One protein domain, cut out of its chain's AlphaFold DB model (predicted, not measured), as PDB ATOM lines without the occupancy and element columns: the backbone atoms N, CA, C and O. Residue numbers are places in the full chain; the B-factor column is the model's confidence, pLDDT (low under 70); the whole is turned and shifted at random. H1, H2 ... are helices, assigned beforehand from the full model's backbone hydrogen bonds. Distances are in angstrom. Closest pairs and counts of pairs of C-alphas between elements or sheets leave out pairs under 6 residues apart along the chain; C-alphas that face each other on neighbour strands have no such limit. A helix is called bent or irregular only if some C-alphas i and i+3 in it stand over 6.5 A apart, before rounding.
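Overview. This is residues 395 to 427, 435 to 463, 477 to 545 and 572 to 611 of the 1275 residues of an uncharacterized protein of Ensete ventricosum (UniProt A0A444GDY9). Helix H4 runs through the core between two pairs of helices, H1 with H2 on one side and H5 with H9 on the other, and crosses both pairs; within each pair the helices are side by side and run opposite ways. The short H3 packs beside H4 and H5, H8 packs on H1 at one end of the body with H7 near it, and residues 539 to 545 stick out. The printed part has 171 residues with nine named helices, H1 to H9 in order along the chain, and no named strand. The class is all helix. The whole is compact, with a radius of gyration of the C-alphas of 17.1 A and spans of 59 by 40 by 35 A.

Along the chain. H1, residues 395 to 421, begins at C-alpha 395 at (22.708, 2.462, 12.356) and measures 39.8 A from first to last C-alpha; with 27 residues it is the longest helix. After the first cut, H2 holds residues 435 to 450 and measures 22.6 A. Residues 451 to 463 have no named element. After the second cut come H3, residues 481 to 485, and H4, residues 490 to 510, 30.2 A long from C-alpha 490 at (13.202, 20.458, 2.454). H5, residues 518 to 529, measures 17.7 A; it is neither bent nor irregular, but only just: C-alphas 524 and 527 are 6.3 A apart. H6 is residues 538 to 543. After the third cut follow H7, residues 572 to 578, and H8, residues 580 to 585. H9, residues 589 to 609, measures 30.7 A and ends at C-alpha 609 at (33.580, 4.812, -16.978).

Arrangement. H4 is the hub and touches four helices, H1, H2, H3 and H9. H4 and H9 touch with 19 pairs of C-alphas within 8 A, the closest being those of Ser 501 and Phe 596 at 5.1 A; they run the same way at a steep tilt of 39 degrees. H1 touches H4 with residues 403 to 410 alone, opposite ways at a steep tilt of 47 degrees; the closest C-alphas are those of Leu 403 and Ser 492, 5.1 A apart. H2 touches H4 with residues 443 to 450 alone, the C-alphas of Ser 450 and Ala 499 being closest at 5.5 A; the two run the same way at 36 degrees, only just a steep tilt. H1 and H2 touch at a shallow tilt of 23 degrees, opposite ways, with the C-alphas of Ile 402 and Leu 442 closest at 6.7 A. H5 and H9 touch at a shallow tilt of 27 degrees, opposite ways, closest at the C-alphas of Ile 527 and Gly 597, 6.4 A. The helix packing is mostly crossed, only just: 2 of 6 touching pairs with a tilt are shallow. H3 touches H4, closest at the C-alphas of Phe 484 and Arg 493, 5.5 A, and H5, closest at those of Ile 481 and Ser 523, 6.5 A. H8 only just touches H1, with 3 pairs of C-alphas within 8 A, the closest those of Tyr 417 and His 581 at 5.9 A; the two are about perpendicular at 74 degrees. H7 is close to H8 but not clearly touching, the closest C-alphas being those of Gln 576 and His 583, 5.5 A apart. H6 is close to H9 but not clearly touching, closest at the C-alphas of Leu 538 and Glu 598, 7.3 A. H1 and H9 are apart. Every O i to N i+4 pair is within hydrogen-bond range in H1, H2, H3, H4, H7, H8 and H9; in H5 5 of 8 are, and in H6 1 of 2.

Size, cuts and confidence. The two C-alphas farthest apart are those of Gln 426 and Leu 611, 59.6 A. Residues 428 to 434, 464 to 476 and 546 to 571 are not printed; the C-alphas across these cuts are 12.7 A, 24.0 A and 26.4 A apart. Of the links that are printed whole, none is long. The mean pLDDT of the printed part is 73.4; 40 residues are under 70, among them residues 451 to 463 and 533 to 545.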
ATOM      1  N   VAL A 395      22.178   1.270  13.037       77.62
ATOM      2  CA  VAL A 395      22.708   2.462  12.356       77.62
ATOM      3  C   VAL A 395      21.584   3.284  11.712       77.62
ATOM      4  O   VAL A 395      21.651   4.512  11.646       77.62
ATOM      5  N   GLU A 396      20.521   2.608  11.280       79.25
ATOM      6  CA  GLU A 396      19.330   3.234  10.717       79.25
ATOM      7  C   GLU A 396      18.620   4.160  11.707       79.25
ATOM      8  O   GLU A 396      18.108   5.201  11.299       79.25
ATOM      9  N   ASP A 397      18.644   3.828  13.000       79.75
ATOM     10  CA  ASP A 397      18.000   4.632  14.039       79.75
ATOM     11  C   ASP A 397      18.678   5.986  14.213       79.75
ATOM     12  O   ASP A 397      18.008   6.995  14.421       79.75
ATOM     13  N   VAL A 398      20.005   6.024  14.072       82.12
ATOM     14  CA  VAL A 398      20.786   7.266  14.125       82.12
ATOM     15  C   VAL A 398      20.402   8.184  12.961       82.12
ATOM     16  O   VAL A 398      20.177   9.377  13.163       82.12
ATOM     17  N   ILE A 399      20.276   7.628  11.751       83.81
ATOM     18  CA  ILE A 399      19.872   8.377  10.552       83.81
ATOM     19  C   ILE A 399      18.440   8.899  10.704       83.81
ATOM     20  O   ILE A 399      18.176  10.074  10.444       83.81
ATOM     21  N   ASP A 400      17.524   8.050  11.168       84.69
ATOM     22  CA  ASP A 400      16.121   8.409  11.361       84.69
ATOM     23  C   ASP A 400      15.963   9.538  12.394       84.69
ATOM     24  O   ASP A 400      15.196  10.473  12.161       84.69
ATOM     25  N   ILE A 401      16.746   9.516  13.478       84.19
ATOM     26  CA  ILE A 401      16.778  10.588  14.483       84.19
ATOM     27  C   ILE A 401      17.283  11.907  13.885       84.19
ATOM     28  O   ILE A 401      16.698  12.959  14.156       84.19
ATOM     29  N   ILE A 402      18.339  11.885  13.061       85.31
ATOM     30  CA  ILE A 402      18.858  13.097  12.401       85.31
ATOM     31  C   ILE A 402      17.787  13.699  11.480       85.31
ATOM     32  O   ILE A 402      17.541  14.908  11.525       85.31
ATOM     33  N   LEU A 403      17.115  12.867  10.677       85.19
ATOM     34  CA  LEU A 403      16.058  13.308   9.764       85.19
ATOM     35  C   LEU A 403      14.836  13.854  10.523       85.19
ATOM     36  O   LEU A 403      14.360  14.942  10.196       85.19
ATOM     37  N   GLN A 404      14.380  13.168  11.576       86.25
ATOM     38  CA  GLN A 404      13.258  13.609  12.415       86.25
ATOM     39  C   GLN A 404      13.573  14.924  13.149       86.25
ATOM     40  O   GLN A 404      12.731  15.820  13.247       86.25
ATOM     41  N   SER A 405      14.813  15.094  13.610       83.81
ATOM     42  CA  SER A 405      15.264  16.337  14.248       83.81
ATOM     43  C   SER A 405      15.276  17.516  13.266       83.81
ATOM     44  O   SER A 405      14.944  18.645  13.636       83.81
ATOM     45  N   ALA A 406      15.593  17.264  11.992       85.06
ATOM     46  CA  ALA A 406      15.508  18.263  10.929       85.06
ATOM     47  C   ALA A 406      14.057  18.655  10.601       85.06
ATOM     48  O   ALA A 406      13.770  19.827  10.347       85.06
ATOM     49  N   GLU A 407      13.125  17.700  10.640       84.75
ATOM     50  CA  GLU A 407      11.688  17.962  10.491       84.75
ATOM     51  C   GLU A 407      11.152  18.841  11.628       84.75
ATOM     52  O   GLU A 407      10.489  19.848  11.361       84.75
ATOM     53  N   ASN A 408      11.523  18.542  12.880       84.31
ATOM     54  CA  ASN A 408      11.168  19.371  14.035       84.31
ATOM     55  C   ASN A 408      11.728  20.800  13.894       84.31
ATOM     56  O   ASN A 408      11.002  21.785  14.062       84.31
ATOM     57  N   LEU A 409      12.998  20.937  13.492       83.25
ATOM     58  CA  LEU A 409      13.617  22.244  13.257       83.25
ATOM     59  C   LEU A 409      12.890  23.038  12.157       83.25
ATOM     60  O   LEU A 409      12.637  24.231  12.321       83.25
ATOM     61  N   SER A 410      12.495  22.386  11.062       84.38
ATOM     62  CA  SER A 410      11.713  23.020   9.993       84.38
ATOM     63  C   SER A 410      10.340  23.508  10.479       84.38
ATOM     64  O   SER A 410       9.917  24.623  10.148       84.38
ATOM     65  N   GLY A 411       9.667  22.726  11.332       83.50
ATOM     66  CA  GLY A 411       8.428  23.137  11.998       83.50
ATOM     67  C   GLY A 411       8.613  24.393  12.859       83.50
ATOM     68  O   GLY A 411       7.811  25.329  12.783       83.50
ATOM     69  N   GLN A 412       9.716  24.465  13.611       82.25
ATOM     70  CA  GLN A 412      10.071  25.627  14.438       82.25
ATOM     71  C   GLN A 412      10.430  26.868  13.599       82.25
ATOM     72  O   GLN A 412      10.042  27.983  13.942       82.25
ATOM     73  N   LEU A 413      11.113  26.703  12.464       81.25
ATOM     74  CA  LEU A 413      11.415  27.814  11.553       81.25
ATOM     75  C   LEU A 413      10.162  28.358  10.868       81.25
ATOM     76  O   LEU A 413      10.015  29.571  10.702       81.25
ATOM     77  N   THR A 414       9.241  27.469  10.503       82.12
ATOM     78  CA  THR A 414       7.965  27.853   9.895       82.12
ATOM     79  C   THR A 414       7.109  28.643  10.884       82.12
ATOM     80  O   THR A 414       6.550  29.676  10.512       82.12
ATOM     81  N   SER A 415       7.050  28.217  12.151       82.81
ATOM     82  CA  SER A 415       6.312  28.940  13.193       82.81
ATOM     83  C   SER A 415       6.936  30.302  13.521       82.81
ATOM     84  O   SER A 415       6.212  31.287  13.660       82.81
ATOM     85  N   LEU A 416       8.269  30.415  13.549       78.56
ATOM     86  CA  LEU A 416       8.926  31.716  13.693       78.56
ATOM     87  C   LEU A 416       8.655  32.641  12.507       78.56
ATOM     88  O   LEU A 416       8.407  33.830  12.700       78.56
ATOM     89  N   TYR A 417       8.679  32.114  11.283       78.38
ATOM     90  CA  TYR A 417       8.406  32.903  10.086       78.38
ATOM     91  C   TYR A 417       6.969  33.451  10.069       78.38
ATOM     92  O   TYR A 417       6.751  34.612   9.713       78.38
ATOM     93  N   THR A 418       5.974  32.661  10.491       79.06
ATOM     94  CA  THR A 418       4.582  33.135  10.579       79.06
ATOM     95  C   THR A 418       4.399  34.183  11.676       79.06
ATOM     96  O   THR A 418       3.718  35.181  11.434       79.06
ATOM     97  N   GLN A 419       5.054  34.028  12.832       76.94
ATOM     98  CA  GLN A 419       5.058  35.030  13.908       76.94
ATOM     99  C   GLN A 419       5.703  36.355  13.470       76.94
ATOM    100  O   GLN A 419       5.162  37.431  13.734       76.94
ATOM    101  N   LEU A 420       6.815  36.274  12.736       73.25
ATOM    102  CA  LEU A 420       7.502  37.410  12.119       73.25
ATOM    103  C   LEU A 420       6.608  38.154  11.122       73.25
ATOM    104  O   LEU A 420       6.516  39.382  11.159       73.25
ATOM    105  N   LYS A 421       5.909  37.415  10.251       72.50
ATOM    106  CA  LYS A 421       4.974  37.983   9.270       72.50
ATOM    107  C   LYS A 421       3.745  38.619   9.932       72.50
ATOM    108  O   LYS A 421       3.211  39.587   9.400       72.50
ATOM    109  N   ALA A 422       3.313  38.099  11.082       74.62
ATOM    110  CA  ALA A 422       2.186  38.620  11.857       74.62
ATOM    111  C   ALA A 422       2.502  39.915  12.635       74.62
ATOM    112  O   ALA A 422       1.600  40.490  13.238       74.62
ATOM    113  N   GLY A 423       3.751  40.401  12.618       57.91
ATOM    114  CA  GLY A 423       4.126  41.671  13.250       57.91
ATOM    115  C   GLY A 423       4.321  41.608  14.770       57.91
ATOM    116  O   GLY A 423       4.398  42.655  15.413       57.91
ATOM    117  N   ASN A 424       4.452  40.414  15.361       57.19
ATOM    118  CA  ASN A 424       4.838  40.260  16.768       57.19
ATOM    119  C   ASN A 424       6.348  40.524  16.920       57.19
ATOM    120  O   ASN A 424       7.176  39.629  16.786       57.19
ATOM    121  N   ILE A 425       6.715  41.786  17.162       49.66
ATOM    122  CA  ILE A 425       8.107  42.284  17.117       49.66
ATOM    123  C   ILE A 425       8.927  41.969  18.393       49.66
ATOM    124  O   ILE A 425      10.113  42.290  18.459       49.66
ATOM    125  N   GLN A 426       8.381  41.271  19.395       52.94
ATOM    126  CA  GLN A 426       9.201  40.710  20.482       52.94
ATOM    127  C   GLN A 426       9.835  39.384  20.046       52.94
ATOM    128  O   GLN A 426       9.485  38.303  20.505       52.94
ATOM    129  N   LEU A 427      10.781  39.480  19.116       53.75
ATOM    130  CA  LEU A 427      11.640  38.363  18.764       53.75
ATOM    131  C   LEU A 427      12.623  38.148  19.913       53.75
ATOM    132  O   LEU A 427      13.574  38.913  20.085       53.75
ATOM    133  N   LEU A 435      17.838  28.000  17.784       76.88
ATOM    134  CA  LEU A 435      17.648  27.361  16.474       76.88
ATOM    135  C   LEU A 435      18.934  27.302  15.646       76.88
ATOM    136  O   LEU A 435      19.179  26.297  14.980       76.88
ATOM    137  N   ARG A 436      19.779  28.343  15.703       74.25
ATOM    138  CA  ARG A 436      21.087  28.331  15.028       74.25
ATOM    139  C   ARG A 436      22.013  27.247  15.580       74.25
ATOM    140  O   ARG A 436      22.662  26.563  14.798       74.25
ATOM    141  N   ARG A 437      22.060  27.073  16.905       75.38
ATOM    142  CA  ARG A 437      22.864  26.009  17.533       75.38
ATOM    143  C   ARG A 437      22.371  24.624  17.145       75.38
ATOM    144  O   ARG A 437      23.175  23.787  16.749       75.38
ATOM    145  N   ARG A 438      21.053  24.400  17.173       78.94
ATOM    146  CA  ARG A 438      20.458  23.134  16.715       78.94
ATOM    147  C   ARG A 438      20.801  22.838  15.255       78.94
ATOM    148  O   ARG A 438      21.172  21.712  14.948       78.94
ATOM    149  N   TRP A 439      20.751  23.839  14.374       83.44
ATOM    150  CA  TRP A 439      21.195  23.689  12.985       83.44
ATOM    151  C   TRP A 439      22.670  23.267  12.886       83.44
ATOM    152  O   TRP A 439      22.973  22.262  12.246       83.44
ATOM    153  N   ALA A 440      23.573  23.969  13.579       78.06
ATOM    154  CA  ALA A 440      25.000  23.641  13.587       78.06
ATOM    155  C   ALA A 440      25.278  22.227  14.134       78.06
ATOM    156  O   ALA A 440      26.184  21.538  13.664       78.06
ATOM    157  N   LEU A 441      24.486  21.770  15.107       79.12
ATOM    158  CA  LEU A 441      24.592  20.415  15.642       79.12
ATOM    159  C   LEU A 441      24.131  19.347  14.665       79.12
ATOM    160  O   LEU A 441      24.801  18.326  14.543       79.12
ATOM    161  N   LEU A 442      23.040  19.587  13.940       83.38
ATOM    162  CA  LEU A 442      22.593  18.680  12.887       83.38
ATOM    163  C   LEU A 442      23.626  18.581  11.762       83.38
ATOM    164  O   LEU A 442      23.925  17.475  11.315       83.38
ATOM    165  N   GLU A 443      24.239  19.698  11.358       79.06
ATOM    166  CA  GLU A 443      25.347  19.673  10.397       79.06
ATOM    167  C   GLU A 443      26.521  18.832  10.923       79.06
ATOM    168  O   GLU A 443      27.006  17.948  10.216       79.06
ATOM    169  N   ARG A 444      26.943  19.032  12.180       78.94
ATOM    170  CA  ARG A 444      28.023  18.247  12.811       78.94
ATOM    171  C   ARG A 444      27.686  16.758  12.935       78.94
ATOM    172  O   ARG A 444      28.566  15.932  12.712       78.94
ATOM    173  N   LEU A 445      26.439  16.407  13.247       81.00
ATOM    174  CA  LEU A 445      25.966  15.019  13.318       81.00
ATOM    175  C   LEU A 445      26.016  14.328  11.954       81.00
ATOM    176  O   LEU A 445      26.469  13.188  11.856       81.00
ATOM    177  N   VAL A 446      25.611  15.020  10.886       82.50
ATOM    178  CA  VAL A 446      25.746  14.492   9.522       82.50
ATOM    179  C   VAL A 446      27.218  14.304   9.157       82.50
ATOM    180  O   VAL A 446      27.579  13.274   8.596       82.50
ATOM    181  N   ILE A 447      28.093  15.247   9.516       78.19
ATOM    182  CA  ILE A 447      29.541  15.128   9.273       78.19
ATOM    183  C   ILE A 447      30.120  13.913  10.008       78.19
ATOM    184  O   ILE A 447      30.806  13.100   9.397       78.19
ATOM    185  N   ALA A 448      29.806  13.758  11.296       76.00
ATOM    186  CA  ALA A 448      30.297  12.649  12.110       76.00
ATOM    187  C   ALA A 448      29.785  11.282  11.622       76.00
ATOM    188  O   ALA A 448      30.516  10.297  11.675       76.00
ATOM    189  N   SER A 449      28.548  11.218  11.120       79.00
ATOM    190  CA  SER A 449      27.924   9.975  10.645       79.00
ATOM    191  C   SER A 449      28.227   9.621   9.184       79.00
ATOM    192  O   SER A 449      27.963   8.492   8.790       79.00
ATOM    193  N   SER A 450      28.761  10.539   8.368       72.31
ATOM    194  CA  SER A 450      29.057  10.288   6.941       72.31
ATOM    195  C   SER A 450      30.531  10.000   6.628       72.31
ATOM    196  O   SER A 450      30.820   9.544   5.526       72.31
ATOM    197  N   GLY A 451      31.453  10.185   7.580       62.41
ATOM    198  CA  GLY A 451      32.885   9.907   7.390       62.41
ATOM    199  C   GLY A 451      33.700  11.070   6.810       62.41
ATOM    200  O   GLY A 451      33.160  12.098   6.399       62.41
ATOM    201  N   ASN A 452      35.031  10.956   6.901       54.75
ATOM    202  CA  ASN A 452      35.940  12.105   6.889       54.75
ATOM    203  C   ASN A 452      36.314  12.621   5.490       54.75
ATOM    204  O   ASN A 452      36.594  11.854   4.578       54.75
ATOM    205  N   ASP A 453      36.479  13.941   5.404       45.28
ATOM    206  CA  ASP A 453      37.411  14.559   4.469       45.28
ATOM    207  C   ASP A 453      38.162  15.672   5.217       45.28
ATOM    208  O   ASP A 453      37.536  16.537   5.833       45.28
ATOM    209  N   GLU A 454      39.496  15.667   5.139       44.41
ATOM    210  CA  GLU A 454      40.446  16.617   5.756       44.41
ATOM    211  C   GLU A 454      40.300  18.077   5.261       44.41
ATOM    212  O   GLU A 454      41.116  18.956   5.554       44.41
ATOM    213  N   GLY A 455      39.254  18.377   4.496       39.69
ATOM    214  CA  GLY A 455      38.974  19.693   3.949       39.69
ATOM    215  C   GLY A 455      38.011  20.465   4.834       39.69
ATOM    216  O   GLY A 455      36.864  20.056   4.977       39.69
ATOM    217  N   THR A 456      38.497  21.595   5.366       36.38
ATOM    218  CA  THR A 456      37.754  22.739   5.926       36.38
ATOM    219  C   THR A 456      36.254  22.506   6.070       36.38
ATOM    220  O   THR A 456      35.532  22.478   5.067       36.38
ATOM    221  N   ASN A 457      35.776  22.496   7.319       36.78
ATOM    222  CA  ASN A 457      34.400  22.881   7.622       36.78
ATOM    223  C   ASN A 457      33.981  24.021   6.672       36.78
ATOM    224  O   ASN A 457      34.820  24.882   6.376       36.78
ATOM    225  N   PRO A 458      32.707  24.133   6.260       35.12
ATOM    226  CA  PRO A 458      32.219  25.314   5.531       35.12
ATOM    227  C   PRO A 458      32.513  26.654   6.257       35.12
ATOM    228  O   PRO A 458      32.312  27.730   5.703       35.12
ATOM    229  N   ILE A 459      33.027  26.564   7.488       37.38
ATOM    230  CA  ILE A 459      33.405  27.591   8.452       37.38
ATOM    231  C   ILE A 459      34.930  27.906   8.450       37.38
ATOM    232  O   ILE A 459      35.392  28.778   9.174       37.38
ATOM    233  N   GLY A 460      35.761  27.259   7.620       29.17
ATOM    234  CA  GLY A 460      37.168  27.663   7.422       29.17
ATOM    235  C   GLY A 460      38.124  27.404   8.599       29.17
ATOM    236  O   GLY A 460      39.257  27.887   8.582       29.17
ATOM    237  N   ILE A 461      37.708  26.623   9.600       31.47
ATOM    238  CA  ILE A 461      38.537  26.230  10.750       31.47
ATOM    239  C   ILE A 461      39.124  24.838  10.482       31.47
ATOM    240  O   ILE A 461      38.383  23.871  10.297       31.47
ATOM    241  N   ARG A 462      40.460  24.720  10.461       29.64
ATOM    242  CA  ARG A 462      41.160  23.424  10.408       29.64
ATOM    243  C   ARG A 462      40.973  22.688  11.743       29.64
ATOM    244  O   ARG A 462      41.553  23.053  12.772       29.64
ATOM    245  N   SER A 463      40.179  21.625  11.748       33.16
ATOM    246  CA  SER A 463      40.167  20.645  12.832       33.16
ATOM    247  C   SER A 463      41.364  19.706  12.672       33.16
ATOM    248  O   SER A 463      41.269  18.676  12.018       33.16
ATOM    249  N   TRP A 477      23.365   5.502   4.656       84.00
ATOM    250  CA  TRP A 477      22.732   6.705   4.098       84.00
ATOM    251  C   TRP A 477      22.157   6.447   2.700       84.00
ATOM    252  O   TRP A 477      21.114   7.006   2.357       84.00
ATOM    253  N   MET A 478      22.775   5.555   1.916       80.81
ATOM    254  CA  MET A 478      22.282   5.188   0.583       80.81
ATOM    255  C   MET A 478      20.967   4.418   0.627       80.81
ATOM    256  O   MET A 478      20.054   4.709  -0.146       80.81
ATOM    257  N   GLN A 479      20.825   3.494   1.576       82.44
ATOM    258  CA  GLN A 479      19.600   2.708   1.747       82.44
ATOM    259  C   GLN A 479      18.387   3.570   2.140       82.44
ATOM    260  O   GLN A 479      17.247   3.202   1.859       82.44
ATOM    261  N   LYS A 480      18.614   4.744   2.745       83.62
ATOM    262  CA  LYS A 480      17.557   5.661   3.199       83.62
ATOM    263  C   LYS A 480      17.178   6.739   2.174       83.62
ATOM    264  O   LYS A 480      16.273   7.519   2.473       83.62
ATOM    265  N   ILE A 481      17.780   6.770   0.972       83.12
ATOM    266  CA  ILE A 481      17.446   7.764  -0.074       83.12
ATOM    267  C   ILE A 481      15.945   7.835  -0.319       83.12
ATOM    268  O   ILE A 481      15.379   8.922  -0.280       83.12
ATOM    269  N   SER A 482      15.293   6.695  -0.553       79.31
ATOM    270  CA  SER A 482      13.864   6.648  -0.887       79.31
ATOM    271  C   SER A 482      12.977   7.282   0.191       79.31
ATOM    272  O   SER A 482      11.928   7.848  -0.122       79.31
ATOM    273  N   ARG A 483      13.413   7.227   1.458       80.81
ATOM    274  CA  ARG A 483      12.711   7.799   2.608       80.81
ATOM    275  C   ARG A 483      12.881   9.310   2.689       80.81
ATOM    276  O   ARG A 483      11.892  10.010   2.876       80.81
ATOM    277  N   PHE A 484      14.106   9.827   2.568       83.44
ATOM    278  CA  PHE A 484      14.296  11.274   2.675       83.44
ATOM    279  C   PHE A 484      13.948  12.002   1.376       83.44
ATOM    280  O   PHE A 484      13.382  13.082   1.458       83.44
ATOM    281  N   SER A 485      14.184  11.428   0.188       79.94
ATOM    282  CA  SER A 485      13.864  12.071  -1.099       79.94
ATOM    283  C   SER A 485      12.362  12.331  -1.281       79.94
ATOM    284  O   SER A 485      11.980  13.318  -1.907       79.94
ATOM    285  N   SER A 486      11.520  11.480  -0.684       74.81
ATOM    286  CA  SER A 486      10.059  11.615  -0.653       74.81
ATOM    287  C   SER A 486       9.539  12.459   0.517       74.81
ATOM    288  O   SER A 486       8.344  12.757   0.573       74.81
ATOM    289  N   CYS A 487      10.407  12.882   1.445       79.00
ATOM    290  CA  CYS A 487       9.998  13.695   2.582       79.00
ATOM    291  C   CYS A 487       9.529  15.085   2.123       79.00
ATOM    292  O   CYS A 487      10.148  15.747   1.289       79.00
ATOM    293  N   THR A 488       8.432  15.562   2.714       75.56
ATOM    294  CA  THR A 488       7.863  16.889   2.435       75.56
ATOM    295  C   THR A 488       8.724  18.027   2.986       75.56
ATOM    296  O   THR A 488       8.617  19.163   2.525       75.56
ATOM    297  N   CYS A 489       9.593  17.738   3.958       81.38
ATOM    298  CA  CYS A 489      10.478  18.708   4.583       81.38
ATOM    299  C   CYS A 489      11.737  18.948   3.722       81.38
ATOM    300  O   CYS A 489      12.542  18.036   3.529       81.38
ATOM    301  N   PRO A 490      11.995  20.179   3.235       81.88
ATOM    302  CA  PRO A 490      13.202  20.458   2.454       81.88
ATOM    303  C   PRO A 490      14.495  20.353   3.275       81.88
ATOM    304  O   PRO A 490      15.555  20.103   2.710       81.88
ATOM    305  N   LEU A 491      14.423  20.530   4.600       83.88
ATOM    306  CA  LEU A 491      15.596  20.495   5.476       83.88
ATOM    307  C   LEU A 491      16.122  19.072   5.695       83.88
ATOM    308  O   LEU A 491      17.333  18.860   5.676       83.88
ATOM    309  N   SER A 492      15.223  18.095   5.855       85.50
ATOM    310  CA  SER A 492      15.607  16.682   5.946       85.50
ATOM    311  C   SER A 492      16.184  16.192   4.616       85.50
ATOM    312  O   SER A 492      17.231  15.545   4.608       85.50
ATOM    313  N   ARG A 493      15.584  16.601   3.483       86.50
ATOM    314  CA  ARG A 493      16.131  16.380   2.133       86.50
ATOM    315  C   ARG A 493      17.532  16.963   1.983       86.50
ATOM    316  O   ARG A 493      18.433  16.264   1.529       86.50
ATOM    317  N   PHE A 494      17.736  18.213   2.400       87.31
ATOM    318  CA  PHE A 494      19.040  18.876   2.336       87.31
ATOM    319  C   PHE A 494      20.120  18.116   3.119       87.31
ATOM    320  O   PHE A 494      21.190  17.861   2.572       87.31
ATOM    321  N   LEU A 495      19.848  17.726   4.369       85.94
ATOM    322  CA  LEU A 495      20.817  17.005   5.205       85.94
ATOM    323  C   LEU A 495      21.100  15.588   4.690       85.94
ATOM    324  O   LEU A 495      22.259  15.172   4.681       85.94
ATOM    325  N   GLY A 496      20.074  14.877   4.210       86.38
ATOM    326  CA  GLY A 496      20.241  13.567   3.579       86.38
ATOM    327  C   GLY A 496      21.153  13.639   2.352       86.38
ATOM    328  O   GLY A 496      22.142  12.913   2.267       86.38
ATOM    329  N   TRP A 497      20.897  14.581   1.438       88.75
ATOM    330  CA  TRP A 497      21.744  14.783   0.256       88.75
ATOM    331  C   TRP A 497      23.134  15.337   0.587       88.75
ATOM    332  O   TRP A 497      24.097  15.003  -0.100       88.75
ATOM    333  N   MET A 498      23.277  16.116   1.664       87.25
ATOM    334  CA  MET A 498      24.584  16.543   2.162       87.25
ATOM    335  C   MET A 498      25.436  15.334   2.563       87.25
ATOM    336  O   MET A 498      26.578  15.243   2.112       87.25
ATOM    337  N   ALA A 499      24.882  14.395   3.339       85.06
ATOM    338  CA  ALA A 499      25.568  13.164   3.741       85.06
ATOM    339  C   ALA A 499      26.041  12.358   2.519       85.06
ATOM    340  O   ALA A 499      27.214  12.000   2.411       85.06
ATOM    341  N   VAL A 500      25.140  12.159   1.551       87.00
ATOM    342  CA  VAL A 500      25.426  11.435   0.304       87.00
ATOM    343  C   VAL A 500      26.483  12.141  -0.550       87.00
ATOM    344  O   VAL A 500      27.371  11.489  -1.091       87.00
ATOM    345  N   SER A 501      26.441  13.472  -0.660       87.12
ATOM    346  CA  SER A 501      27.437  14.216  -1.444       87.12
ATOM    347  C   SER A 501      28.838  14.133  -0.839       87.12
ATOM    348  O   SER A 501      29.820  14.060  -1.575       87.12
ATOM    349  N   ARG A 502      28.951  14.109   0.497       80.75
ATOM    350  CA  ARG A 502      30.239  13.947   1.185       80.75
ATOM    351  C   ARG A 502      30.822  12.570   0.914       80.75
ATOM    352  O   ARG A 502      31.999  12.474   0.584       80.75
ATOM    353  N   TYR A 503      29.975  11.548   0.962       80.31
ATOM    354  CA  TYR A 503      30.351  10.195   0.583       80.31
ATOM    355  C   TYR A 503      30.826  10.123  -0.876       80.31
ATOM    356  O   TYR A 503      31.926   9.646  -1.143       80.31
ATOM    357  N   ALA A 504      30.075  10.706  -1.818       83.19
ATOM    358  CA  ALA A 504      30.479  10.777  -3.225       83.19
ATOM    359  C   ALA A 504      31.810  11.530  -3.429       83.19
ATOM    360  O   ALA A 504      32.648  11.116  -4.228       83.19
ATOM    361  N   LYS A 505      32.050  12.608  -2.671       83.06
ATOM    362  CA  LYS A 505      33.306  13.369  -2.717       83.06
ATOM    363  C   LYS A 505      34.502  12.561  -2.213       83.06
ATOM    364  O   LYS A 505      35.578  12.662  -2.796       83.06
ATOM    365  N   GLN A 506      34.325  11.788  -1.143       76.38
ATOM    366  CA  GLN A 506      35.361  10.886  -0.640       76.38
ATOM    367  C   GLN A 506      35.716   9.838  -1.703       76.38
ATOM    368  O   GLN A 506      36.889   9.616  -1.991       76.38
ATOM    369  N   TYR A 507      34.714   9.289  -2.387       75.00
ATOM    370  CA  TYR A 507      34.938   8.335  -3.470       75.00
ATOM    371  C   TYR A 507      35.646   8.891  -4.691       75.00
ATOM    372  O   TYR A 507      36.482   8.202  -5.271       75.00
ATOM    373  N   LEU A 508      35.359  10.140  -5.064       78.81
ATOM    374  CA  LEU A 508      36.107  10.815  -6.122       78.81
ATOM    375  C   LEU A 508      37.603  10.916  -5.794       78.81
ATOM    376  O   LEU A 508      38.417  10.899  -6.712       78.81
ATOM    377  N   LYS A 509      37.971  11.002  -4.508       77.31
ATOM    378  CA  LYS A 509      39.374  11.020  -4.061       77.31
ATOM    379  C   LYS A 509      40.004   9.632  -4.018       77.31
ATOM    380  O   LYS A 509      41.179   9.495  -4.333       77.31
ATOM    381  N   GLU A 510      39.237   8.626  -3.607       74.44
ATOM    382  CA  GLU A 510      39.718   7.250  -3.437       74.44
ATOM    383  C   GLU A 510      39.621   6.406  -4.727       74.44
ATOM    384  O   GLU A 510      40.159   5.304  -4.770       74.44
ATOM    385  N   HIS A 511      38.972   6.917  -5.782       68.12
ATOM    386  CA  HIS A 511      38.713   6.225  -7.056       68.12
ATOM    387  C   HIS A 511      38.003   4.862  -6.899       68.12
ATOM    388  O   HIS A 511      38.290   3.909  -7.623       68.12
ATOM    389  N   LEU A 512      37.053   4.764  -5.961       71.94
ATOM    390  CA  LEU A 512      36.248   3.558  -5.705       71.94
ATOM    391  C   LEU A 512      34.777   3.744  -6.140       71.94
ATOM    392  O   LEU A 512      34.326   4.857  -6.410       71.94
ATOM    393  N   PHE A 513      34.022   2.641  -6.209       73.19
ATOM    394  CA  PHE A 513      32.604   2.632  -6.600       73.19
ATOM    395  C   PHE A 513      31.682   3.156  -5.486       73.19
ATOM    396  O   PHE A 513      31.785   2.714  -4.343       73.19
ATOM    397  N   ILE A 514      30.742   4.047  -5.836       77.25
ATOM    398  CA  ILE A 514      29.754   4.621  -4.901       77.25
ATOM    399  C   ILE A 514      28.572   3.683  -4.689       77.25
ATOM    400  O   ILE A 514      28.118   3.486  -3.564       77.25
ATOM    401  N   ALA A 515      28.039   3.160  -5.787       78.00
ATOM    402  CA  ALA A 515      26.873   2.292  -5.796       78.00
ATOM    403  C   ALA A 515      27.301   0.837  -6.004       78.00
ATOM    404  O   ALA A 515      28.156   0.568  -6.850       78.00
ATOM    405  N   SER A 516      26.675  -0.099  -5.286       78.31
ATOM    406  CA  SER A 516      26.852  -1.532  -5.555       78.31
ATOM    407  C   SER A 516      26.107  -1.967  -6.815       78.31
ATOM    408  O   SER A 516      26.606  -2.802  -7.559       78.31
ATOM    409  N   ASP A 517      24.942  -1.361  -7.071       81.50
ATOM    410  CA  ASP A 517      24.007  -1.771  -8.120       81.50
ATOM    411  C   ASP A 517      23.445  -0.573  -8.897       81.50
ATOM    412  O   ASP A 517      23.328   0.542  -8.380       81.50
ATOM    413  N   LEU A 518      22.990  -0.821 -10.128       82.94
ATOM    414  CA  LEU A 518      22.380   0.197 -10.997       82.94
ATOM    415  C   LEU A 518      21.106   0.826 -10.386       82.94
ATOM    416  O   LEU A 518      20.813   1.999 -10.615       82.94
ATOM    417  N   SER A 519      20.376   0.098  -9.532       82.88
ATOM    418  CA  SER A 519      19.210   0.628  -8.801       82.88
ATOM    419  C   SER A 519      19.584   1.713  -7.780       82.88
ATOM    420  O   SER A 519      18.835   2.678  -7.576       82.88
ATOM    421  N   GLN A 520      20.765   1.606  -7.164       81.50
ATOM    422  CA  GLN A 520      21.296   2.637  -6.275       81.50
ATOM    423  C   GLN A 520      21.734   3.871  -7.072       81.50
ATOM    424  O   GLN A 520      21.518   4.989  -6.604       81.50
ATOM    425  N   ILE A 521      22.234   3.700  -8.303       84.81
ATOM    426  CA  ILE A 521      22.509   4.823  -9.214       84.81
ATOM    427  C   ILE A 521      21.213   5.573  -9.552       84.81
ATOM    428  O   ILE A 521      21.166   6.794  -9.415       84.81
ATOM    429  N   SER A 522      20.126   4.870  -9.892       83.81
ATOM    430  CA  SER A 522      18.813   5.514 -10.090       83.81
ATOM    431  C   SER A 522      18.333   6.253  -8.839       83.81
ATOM    432  O   SER A 522      17.757   7.337  -8.927       83.81
ATOM    433  N   SER A 523      18.596   5.688  -7.657       82.88
ATOM    434  CA  SER A 523      18.262   6.328  -6.385       82.88
ATOM    435  C   SER A 523      19.059   7.621  -6.189       82.88
ATOM    436  O   SER A 523      18.474   8.642  -5.837       82.88
ATOM    437  N   LEU A 524      20.358   7.631  -6.495       85.62
ATOM    438  CA  LEU A 524      21.206   8.826  -6.438       85.62
ATOM    439  C   LEU A 524      20.738   9.935  -7.392       85.62
ATOM    440  O   LEU A 524      20.702  11.102  -7.007       85.62
ATOM    441  N   LEU A 525      20.320   9.582  -8.612       85.31
ATOM    442  CA  LEU A 525      19.823  10.547  -9.600       85.31
ATOM    443  C   LEU A 525      18.505  11.222  -9.184       85.31
ATOM    444  O   LEU A 525      18.168  12.286  -9.711       85.31
ATOM    445  N   SER A 526      17.796  10.683  -8.183       83.50
ATOM    446  CA  SER A 526      16.579  11.304  -7.640       83.50
ATOM    447  C   SER A 526      16.803  12.685  -7.007       83.50
ATOM    448  O   SER A 526      15.837  13.434  -6.874       83.50
ATOM    449  N   ILE A 527      18.049  13.088  -6.711       84.38
ATOM    450  CA  ILE A 527      18.365  14.458  -6.265       84.38
ATOM    451  C   ILE A 527      17.887  15.518  -7.264       84.38
ATOM    452  O   ILE A 527      17.442  16.595  -6.873       84.38
ATOM    453  N   PHE A 528      17.920  15.200  -8.559       81.06
ATOM    454  CA  PHE A 528      17.545  16.122  -9.629       81.06
ATOM    455  C   PHE A 528      16.027  16.253  -9.826       81.06
ATOM    456  O   PHE A 528      15.586  17.172 -10.525       81.06
ATOM    457  N   ALA A 529      15.235  15.393  -9.171       75.06
ATOM    458  CA  ALA A 529      13.787  15.552  -9.048       75.06
ATOM    459  C   ALA A 529      13.407  16.647  -8.040       75.06
ATOM    460  O   ALA A 529      12.273  17.127  -8.053       75.06
ATOM    461  N   ASP A 530      14.333  17.027  -7.153       77.19
ATOM    462  CA  ASP A 530      14.090  18.034  -6.128       77.19
ATOM    463  C   ASP A 530      14.007  19.443  -6.739       77.19
ATOM    464  O   ASP A 530      14.781  19.821  -7.619       77.19
ATOM    465  N   GLU A 531      13.089  20.262  -6.226       70.62
ATOM    466  CA  GLU A 531      12.900  21.657  -6.640       70.62
ATOM    467  C   GLU A 531      14.129  22.537  -6.328       70.62
ATOM    468  O   GLU A 531      14.315  23.609  -6.922       70.62
ATOM    469  N   LEU A 532      14.980  22.090  -5.395       71.06
ATOM    470  CA  LEU A 532      16.211  22.771  -5.000       71.06
ATOM    471  C   LEU A 532      17.378  22.537  -5.973       71.06
ATOM    472  O   LEU A 532      18.259  23.397  -6.052       71.06
ATOM    473  N   ALA A 533      17.382  21.440  -6.738       68.69
ATOM    474  CA  ALA A 533      18.432  21.143  -7.710       68.69
ATOM    475  C   ALA A 533      18.222  21.947  -9.004       68.69
ATOM    476  O   ALA A 533      17.188  21.838  -9.660       68.69
ATOM    477  N   LEU A 534      19.212  22.749  -9.406       65.12
ATOM    478  CA  LEU A 534      19.282  23.341 -10.747       65.12
ATOM    479  C   LEU A 534      20.670  23.095 -11.338       65.12
ATOM    480  O   LEU A 534      21.667  23.586 -10.810       65.12
ATOM    481  N   THR A 535      20.726  22.380 -12.459       56.84
ATOM    482  CA  THR A 535      21.959  22.062 -13.195       56.84
ATOM    483  C   THR A 535      22.392  23.202 -14.128       56.84
ATOM    484  O   THR A 535      22.574  23.015 -15.327       56.84
ATOM    485  N   ASP A 536      22.567  24.421 -13.608       54.03
ATOM    486  CA  ASP A 536      22.969  25.577 -14.435       54.03
ATOM    487  C   ASP A 536      24.493  25.757 -14.568       54.03
ATOM    488  O   ASP A 536      24.956  26.449 -15.478       54.03
ATOM    489  N   ASN A 537      25.290  25.144 -13.686       51.16
ATOM    490  CA  ASN A 537      26.741  25.359 -13.640       51.16
ATOM    491  C   ASN A 537      27.549  24.287 -14.405       51.16
ATOM    492  O   ASN A 537      28.605  24.624 -14.940       51.16
ATOM    493  N   LEU A 538      27.040  23.056 -14.564       47.34
ATOM    494  CA  LEU A 538      27.684  21.978 -15.346       47.34
ATOM    495  C   LEU A 538      27.945  22.370 -16.809       47.34
ATOM    496  O   LEU A 538      29.048  22.177 -17.320       47.34
ATOM    497  N   VAL A 539      26.958  22.998 -17.460       41.94
ATOM    498  CA  VAL A 539      27.080  23.476 -18.850       41.94
ATOM    499  C   VAL A 539      28.133  24.587 -18.954       41.94
ATOM    500  O   VAL A 539      28.902  24.635 -19.910       41.94
ATOM    501  N   LYS A 540      28.248  25.449 -17.935       44.47
ATOM    502  CA  LYS A 540      29.207  26.567 -17.918       44.47
ATOM    503  C   LYS A 540      30.644  26.127 -17.629       44.47
ATOM    504  O   LYS A 540      31.575  26.737 -18.149       44.47
ATOM    505  N   LYS A 541      30.837  25.073 -16.827       43.69
ATOM    506  CA  LYS A 541      32.167  24.593 -16.418       43.69
ATOM    507  C   LYS A 541      32.910  23.875 -17.556       43.69
ATOM    508  O   LYS A 541      34.110  24.085 -17.690       43.69
ATOM    509  N   LYS A 542      32.205  23.116 -18.414       40.75
ATOM    510  CA  LYS A 542      32.798  22.438 -19.592       40.75
ATOM    511  C   LYS A 542      33.062  23.371 -20.782       40.75
ATOM    512  O   LYS A 542      34.076  23.219 -21.455       40.75
ATOM    513  N   ILE A 543      32.208  24.372 -21.031       33.88
ATOM    514  CA  ILE A 543      32.440  25.340 -22.126       33.88
ATOM    515  C   ILE A 543      33.696  26.188 -21.852       33.88
ATOM    516  O   ILE A 543      34.417  26.541 -22.781       33.88
ATOM    517  N   GLY A 544      34.001  26.462 -20.578       26.22
ATOM    518  CA  GLY A 544      35.210  27.187 -20.176       26.22
ATOM    519  C   GLY A 544      36.520  26.402 -20.316       26.22
ATOM    520  O   GLY A 544      37.567  27.029 -20.431       26.22
ATOM    521  N   SER A 545      36.487  25.063 -20.326       28.53
ATOM    522  CA  SER A 545      37.697  24.231 -20.430       28.53
ATOM    523  C   SER A 545      38.020  23.770 -21.855       28.53
ATOM    524  O   SER A 545      39.134  23.323 -22.094       28.53
ATOM    525  N   LYS A 572      16.697  32.909  -8.761       54.44
ATOM    526  CA  LYS A 572      16.703  33.463  -7.389       54.44
ATOM    527  C   LYS A 572      15.289  33.746  -6.878       54.44
ATOM    528  O   LYS A 572      15.007  33.495  -5.708       54.44
ATOM    529  N   LEU A 573      14.403  34.202  -7.763       57.84
ATOM    530  CA  LEU A 573      13.012  34.514  -7.436       57.84
ATOM    531  C   LEU A 573      12.189  33.254  -7.122       57.84
ATOM    532  O   LEU A 573      11.418  33.258  -6.166       57.84
ATOM    533  N   SER A 574      12.390  32.145  -7.841       61.62
ATOM    534  CA  SER A 574      11.646  30.893  -7.599       61.62
ATOM    535  C   SER A 574      11.885  30.292  -6.208       61.62
ATOM    536  O   SER A 574      10.932  29.849  -5.573       61.62
ATOM    537  N   PHE A 575      13.114  30.331  -5.682       67.12
ATOM    538  CA  PHE A 575      13.399  29.855  -4.317       67.12
ATOM    539  C   PHE A 575      12.745  30.740  -3.252       67.12
ATOM    540  O   PHE A 575      12.191  30.233  -2.278       67.12
ATOM    541  N   GLN A 576      12.750  32.058  -3.471       59.66
ATOM    542  CA  GLN A 576      12.068  33.017  -2.605       59.66
ATOM    543  C   GLN A 576      10.543  32.805  -2.592       59.66
ATOM    544  O   GLN A 576       9.909  33.029  -1.561       59.66
ATOM    545  N   VAL A 577       9.954  32.370  -3.711       59.94
ATOM    546  CA  VAL A 577       8.510  32.121  -3.840       59.94
ATOM    547  C   VAL A 577       8.103  30.761  -3.262       59.94
ATOM    548  O   VAL A 577       7.118  30.700  -2.528       59.94
ATOM    549  N   LEU A 578       8.844  29.688  -3.560       63.97
ATOM    550  CA  LEU A 578       8.513  28.325  -3.118       63.97
ATOM    551  C   LEU A 578       8.796  28.112  -1.625       63.97
ATOM    552  O   LEU A 578       7.967  27.552  -0.911       63.97
ATOM    553  N   PHE A 579       9.935  28.610  -1.131       71.94
ATOM    554  CA  PHE A 579      10.354  28.438   0.262       71.94
ATOM    555  C   PHE A 579      10.755  29.776   0.896       71.94
ATOM    556  O   PHE A 579      11.927  30.000   1.199       71.94
ATOM    557  N   PRO A 580       9.793  30.680   1.159       68.50
ATOM    558  CA  PRO A 580      10.098  32.018   1.665       68.50
ATOM    559  C   PRO A 580      10.757  32.001   3.054       68.50
ATOM    560  O   PRO A 580      11.638  32.814   3.329       68.50
ATOM    561  N   HIS A 581      10.382  31.044   3.910       74.81
ATOM    562  CA  HIS A 581      10.984  30.859   5.231       74.81
ATOM    563  C   HIS A 581      12.439  30.366   5.122       74.81
ATOM    564  O   HIS A 581      13.326  30.947   5.743       74.81
ATOM    565  N   LEU A 582      12.726  29.370   4.274       77.12
ATOM    566  CA  LEU A 582      14.101  28.896   4.062       77.12
ATOM    567  C   LEU A 582      14.958  29.924   3.332       77.12
ATOM    568  O   LEU A 582      16.131  30.040   3.645       77.12
ATOM    569  N   HIS A 583      14.400  30.711   2.415       79.06
ATOM    570  CA  HIS A 583      15.142  31.796   1.783       79.06
ATOM    571  C   HIS A 583      15.567  32.870   2.796       79.06
ATOM    572  O   HIS A 583      16.685  33.379   2.718       79.06
ATOM    573  N   MET A 584      14.702  33.182   3.771       72.62
ATOM    574  CA  MET A 584      15.003  34.137   4.841       72.62
ATOM    575  C   MET A 584      16.133  33.648   5.758       72.62
ATOM    576  O   MET A 584      17.033  34.422   6.090       72.62
ATOM    577  N   PHE A 585      16.097  32.377   6.159       73.69
ATOM    578  CA  PHE A 585      17.067  31.807   7.098       73.69
ATOM    579  C   PHE A 585      18.339  31.264   6.413       73.69
ATOM    580  O   PHE A 585      19.432  31.363   6.975       73.69
ATOM    581  N   PHE A 586      18.233  30.742   5.190       76.31
ATOM    582  CA  PHE A 586      19.283  30.028   4.456       76.31
ATOM    583  C   PHE A 586      19.376  30.454   2.971       76.31
ATOM    584  O   PHE A 586      19.077  29.675   2.059       76.31
ATOM    585  N   PRO A 587      19.861  31.669   2.669       70.50
ATOM    586  CA  PRO A 587      19.900  32.183   1.295       70.50
ATOM    587  C   PRO A 587      20.833  31.390   0.360       70.50
ATOM    588  O   PRO A 587      20.596  31.343  -0.847       70.50
ATOM    589  N   ASN A 588      21.871  30.742   0.905       76.12
ATOM    590  CA  ASN A 588      22.861  29.973   0.140       76.12
ATOM    591  C   ASN A 588      22.512  28.486  -0.022       76.12
ATOM    592  O   ASN A 588      23.203  27.789  -0.764       76.12
ATOM    593  N   MET A 589      21.450  28.002   0.632       78.69
ATOM    594  CA  MET A 589      21.086  26.580   0.659       78.69
ATOM    595  C   MET A 589      20.912  26.007  -0.746       78.69
ATOM    596  O   MET A 589      21.441  24.948  -1.055       78.69
ATOM    597  N   ARG A 590      20.255  26.752  -1.641       78.12
ATOM    598  CA  ARG A 590      20.063  26.322  -3.030       78.12
ATOM    599  C   ARG A 590      21.381  26.145  -3.789       78.12
ATOM    600  O   ARG A 590      21.504  25.229  -4.592       78.12
ATOM    601  N   LYS A 591      22.371  27.012  -3.540       79.94
ATOM    602  CA  LYS A 591      23.686  26.911  -4.187       79.94
ATOM    603  C   LYS A 591      24.429  25.664  -3.703       79.94
ATOM    604  O   LYS A 591      24.909  24.902  -4.531       79.94
ATOM    605  N   GLN A 592      24.457  25.444  -2.389       80.62
ATOM    606  CA  GLN A 592      25.066  24.256  -1.781       80.62
ATOM    607  C   GLN A 592      24.386  22.969  -2.264       80.62
ATOM    608  O   GLN A 592      25.057  22.007  -2.609       80.62
ATOM    609  N   PHE A 593      23.057  22.977  -2.384       83.88
ATOM    610  CA  PHE A 593      22.310  21.832  -2.897       83.88
ATOM    611  C   PHE A 593      22.627  21.524  -4.369       83.88
ATOM    612  O   PHE A 593      22.748  20.362  -4.746       83.88
ATOM    613  N   GLY A 594      22.823  22.556  -5.198       81.25
ATOM    614  CA  GLY A 594      23.331  22.383  -6.561       81.25
ATOM    615  C   GLY A 594      24.720  21.739  -6.588       81.25
ATOM    616  O   GLY A 594      24.931  20.795  -7.341       81.25
ATOM    617  N   GLU A 595      25.635  22.188  -5.722       82.81
ATOM    618  CA  GLU A 595      26.979  21.603  -5.578       82.81
ATOM    619  C   GLU A 595      26.919  20.122  -5.156       82.81
ATOM    620  O   GLU A 595      27.693  19.314  -5.667       82.81
ATOM    621  N   PHE A 596      25.969  19.733  -4.295       87.00
ATOM    622  CA  PHE A 596      25.756  18.325  -3.926       87.00
ATOM    623  C   PHE A 596      25.404  17.463  -5.142       87.00
ATOM    624  O   PHE A 596      26.000  16.404  -5.336       87.00
ATOM    625  N   GLY A 597      24.468  17.931  -5.976       84.94
ATOM    626  CA  GLY A 597      24.068  17.233  -7.199       84.94
ATOM    627  C   GLY A 597      25.208  17.086  -8.200       84.94
ATOM    628  O   GLY A 597      25.360  16.021  -8.790       84.94
ATOM    629  N   GLU A 598      26.044  18.114  -8.358       84.19
ATOM    630  CA  GLU A 598      27.211  18.053  -9.247       84.19
ATOM    631  C   GLU A 598      28.233  17.011  -8.795       84.19
ATOM    632  O   GLU A 598      28.660  16.204  -9.615       84.19
ATOM    633  N   ILE A 599      28.572  16.985  -7.502       85.44
ATOM    634  CA  ILE A 599      29.514  16.005  -6.940       85.44
ATOM    635  C   ILE A 599      28.989  14.579  -7.143       85.44
ATOM    636  O   ILE A 599      29.737  13.696  -7.556       85.44
ATOM    637  N   ILE A 600      27.698  14.350  -6.882       87.88
ATOM    638  CA  ILE A 600      27.073  13.034  -7.059       87.88
ATOM    639  C   ILE A 600      27.090  12.622  -8.537       87.88
ATOM    640  O   ILE A 600      27.461  11.493  -8.853       87.88
ATOM    641  N   LEU A 601      26.726  13.524  -9.453       87.12
ATOM    642  CA  LEU A 601      26.681  13.226 -10.885       87.12
ATOM    643  C   LEU A 601      28.078  12.976 -11.472       87.12
ATOM    644  O   LEU A 601      28.247  12.054 -12.268       87.12
ATOM    645  N   GLU A 602      29.079  13.758 -11.061       86.75
ATOM    646  CA  GLU A 602      30.477  13.557 -11.451       86.75
ATOM    647  C   GLU A 602      30.957  12.164 -11.046       86.75
ATOM    648  O   GLU A 602      31.544  11.436 -11.850       86.75
ATOM    649  N   ALA A 603      30.620  11.758  -9.828       85.75
ATOM    650  CA  ALA A 603      31.054  10.494  -9.284       85.75
ATOM    651  C   ALA A 603      30.310   9.282  -9.882       85.75
ATOM    652  O   ALA A 603      30.938   8.258 -10.145       85.75
ATOM    653  N   ILE A 604      29.022   9.421 -10.228       87.25
ATOM    654  CA  ILE A 604      28.303   8.438 -11.063       87.25
ATOM    655  C   ILE A 604      28.961   8.319 -12.443       87.25
ATOM    656  O   ILE A 604      29.171   7.211 -12.934       87.25
ATOM    657  N   GLY A 605      29.309   9.448 -13.071       84.56
ATOM    658  CA  GLY A 605      29.981   9.460 -14.371       84.56
ATOM    659  C   GLY A 605      31.328   8.735 -14.341       84.56
ATOM    660  O   GLY A 605      31.626   7.971 -15.253       84.56
ATOM    661  N   MET A 606      32.113   8.921 -13.276       83.88
ATOM    662  CA  MET A 606      33.362   8.183 -13.057       83.88
ATOM    663  C   MET A 606      33.122   6.683 -12.852       83.88
ATOM    664  O   MET A 606      33.806   5.880 -13.480       83.88
ATOM    665  N   GLN A 607      32.125   6.303 -12.045       86.31
ATOM    666  CA  GLN A 607      31.762   4.899 -11.839       86.31
ATOM    667  C   GLN A 607      31.351   4.209 -13.149       86.31
ATOM    668  O   GLN A 607      31.774   3.086 -13.394       86.31
ATOM    669  N   LEU A 608      30.566   4.862 -14.013       84.88
ATOM    670  CA  LEU A 608      30.156   4.281 -15.299       84.88
ATOM    671  C   LEU A 608      31.333   4.084 -16.265       84.88
ATOM    672  O   LEU A 608      31.345   3.118 -17.029       84.88
ATOM    673  N   LYS A 609      32.339   4.962 -16.206       85.31
ATOM    674  CA  LYS A 609      33.580   4.812 -16.978       85.31
ATOM    675  C   LYS A 609      34.447   3.665 -16.457       85.31
ATOM    676  O   LYS A 609      35.070   2.977 -17.243       85.31
ATOM    677  N   SER A 610      34.464   3.396 -15.152       83.50
ATOM    678  CA  SER A 610      35.312   2.336 -14.589       83.50
ATOM    679  C   SER A 610      34.709   0.923 -14.639       83.50
ATOM    680  O   SER A 610      35.337  -0.020 -14.155       83.50
ATOM    681  N   LEU A 611      33.499   0.744 -15.186       84.56
ATOM    682  CA  LEU A 611      32.871  -0.575 -15.341       84.56
ATOM    683  C   LEU A 611      33.496  -1.369 -16.505       84.56
ATOM    684  O   LEU A 611      33.885  -0.777 -17.504       84.56
TER     685      LEU A 611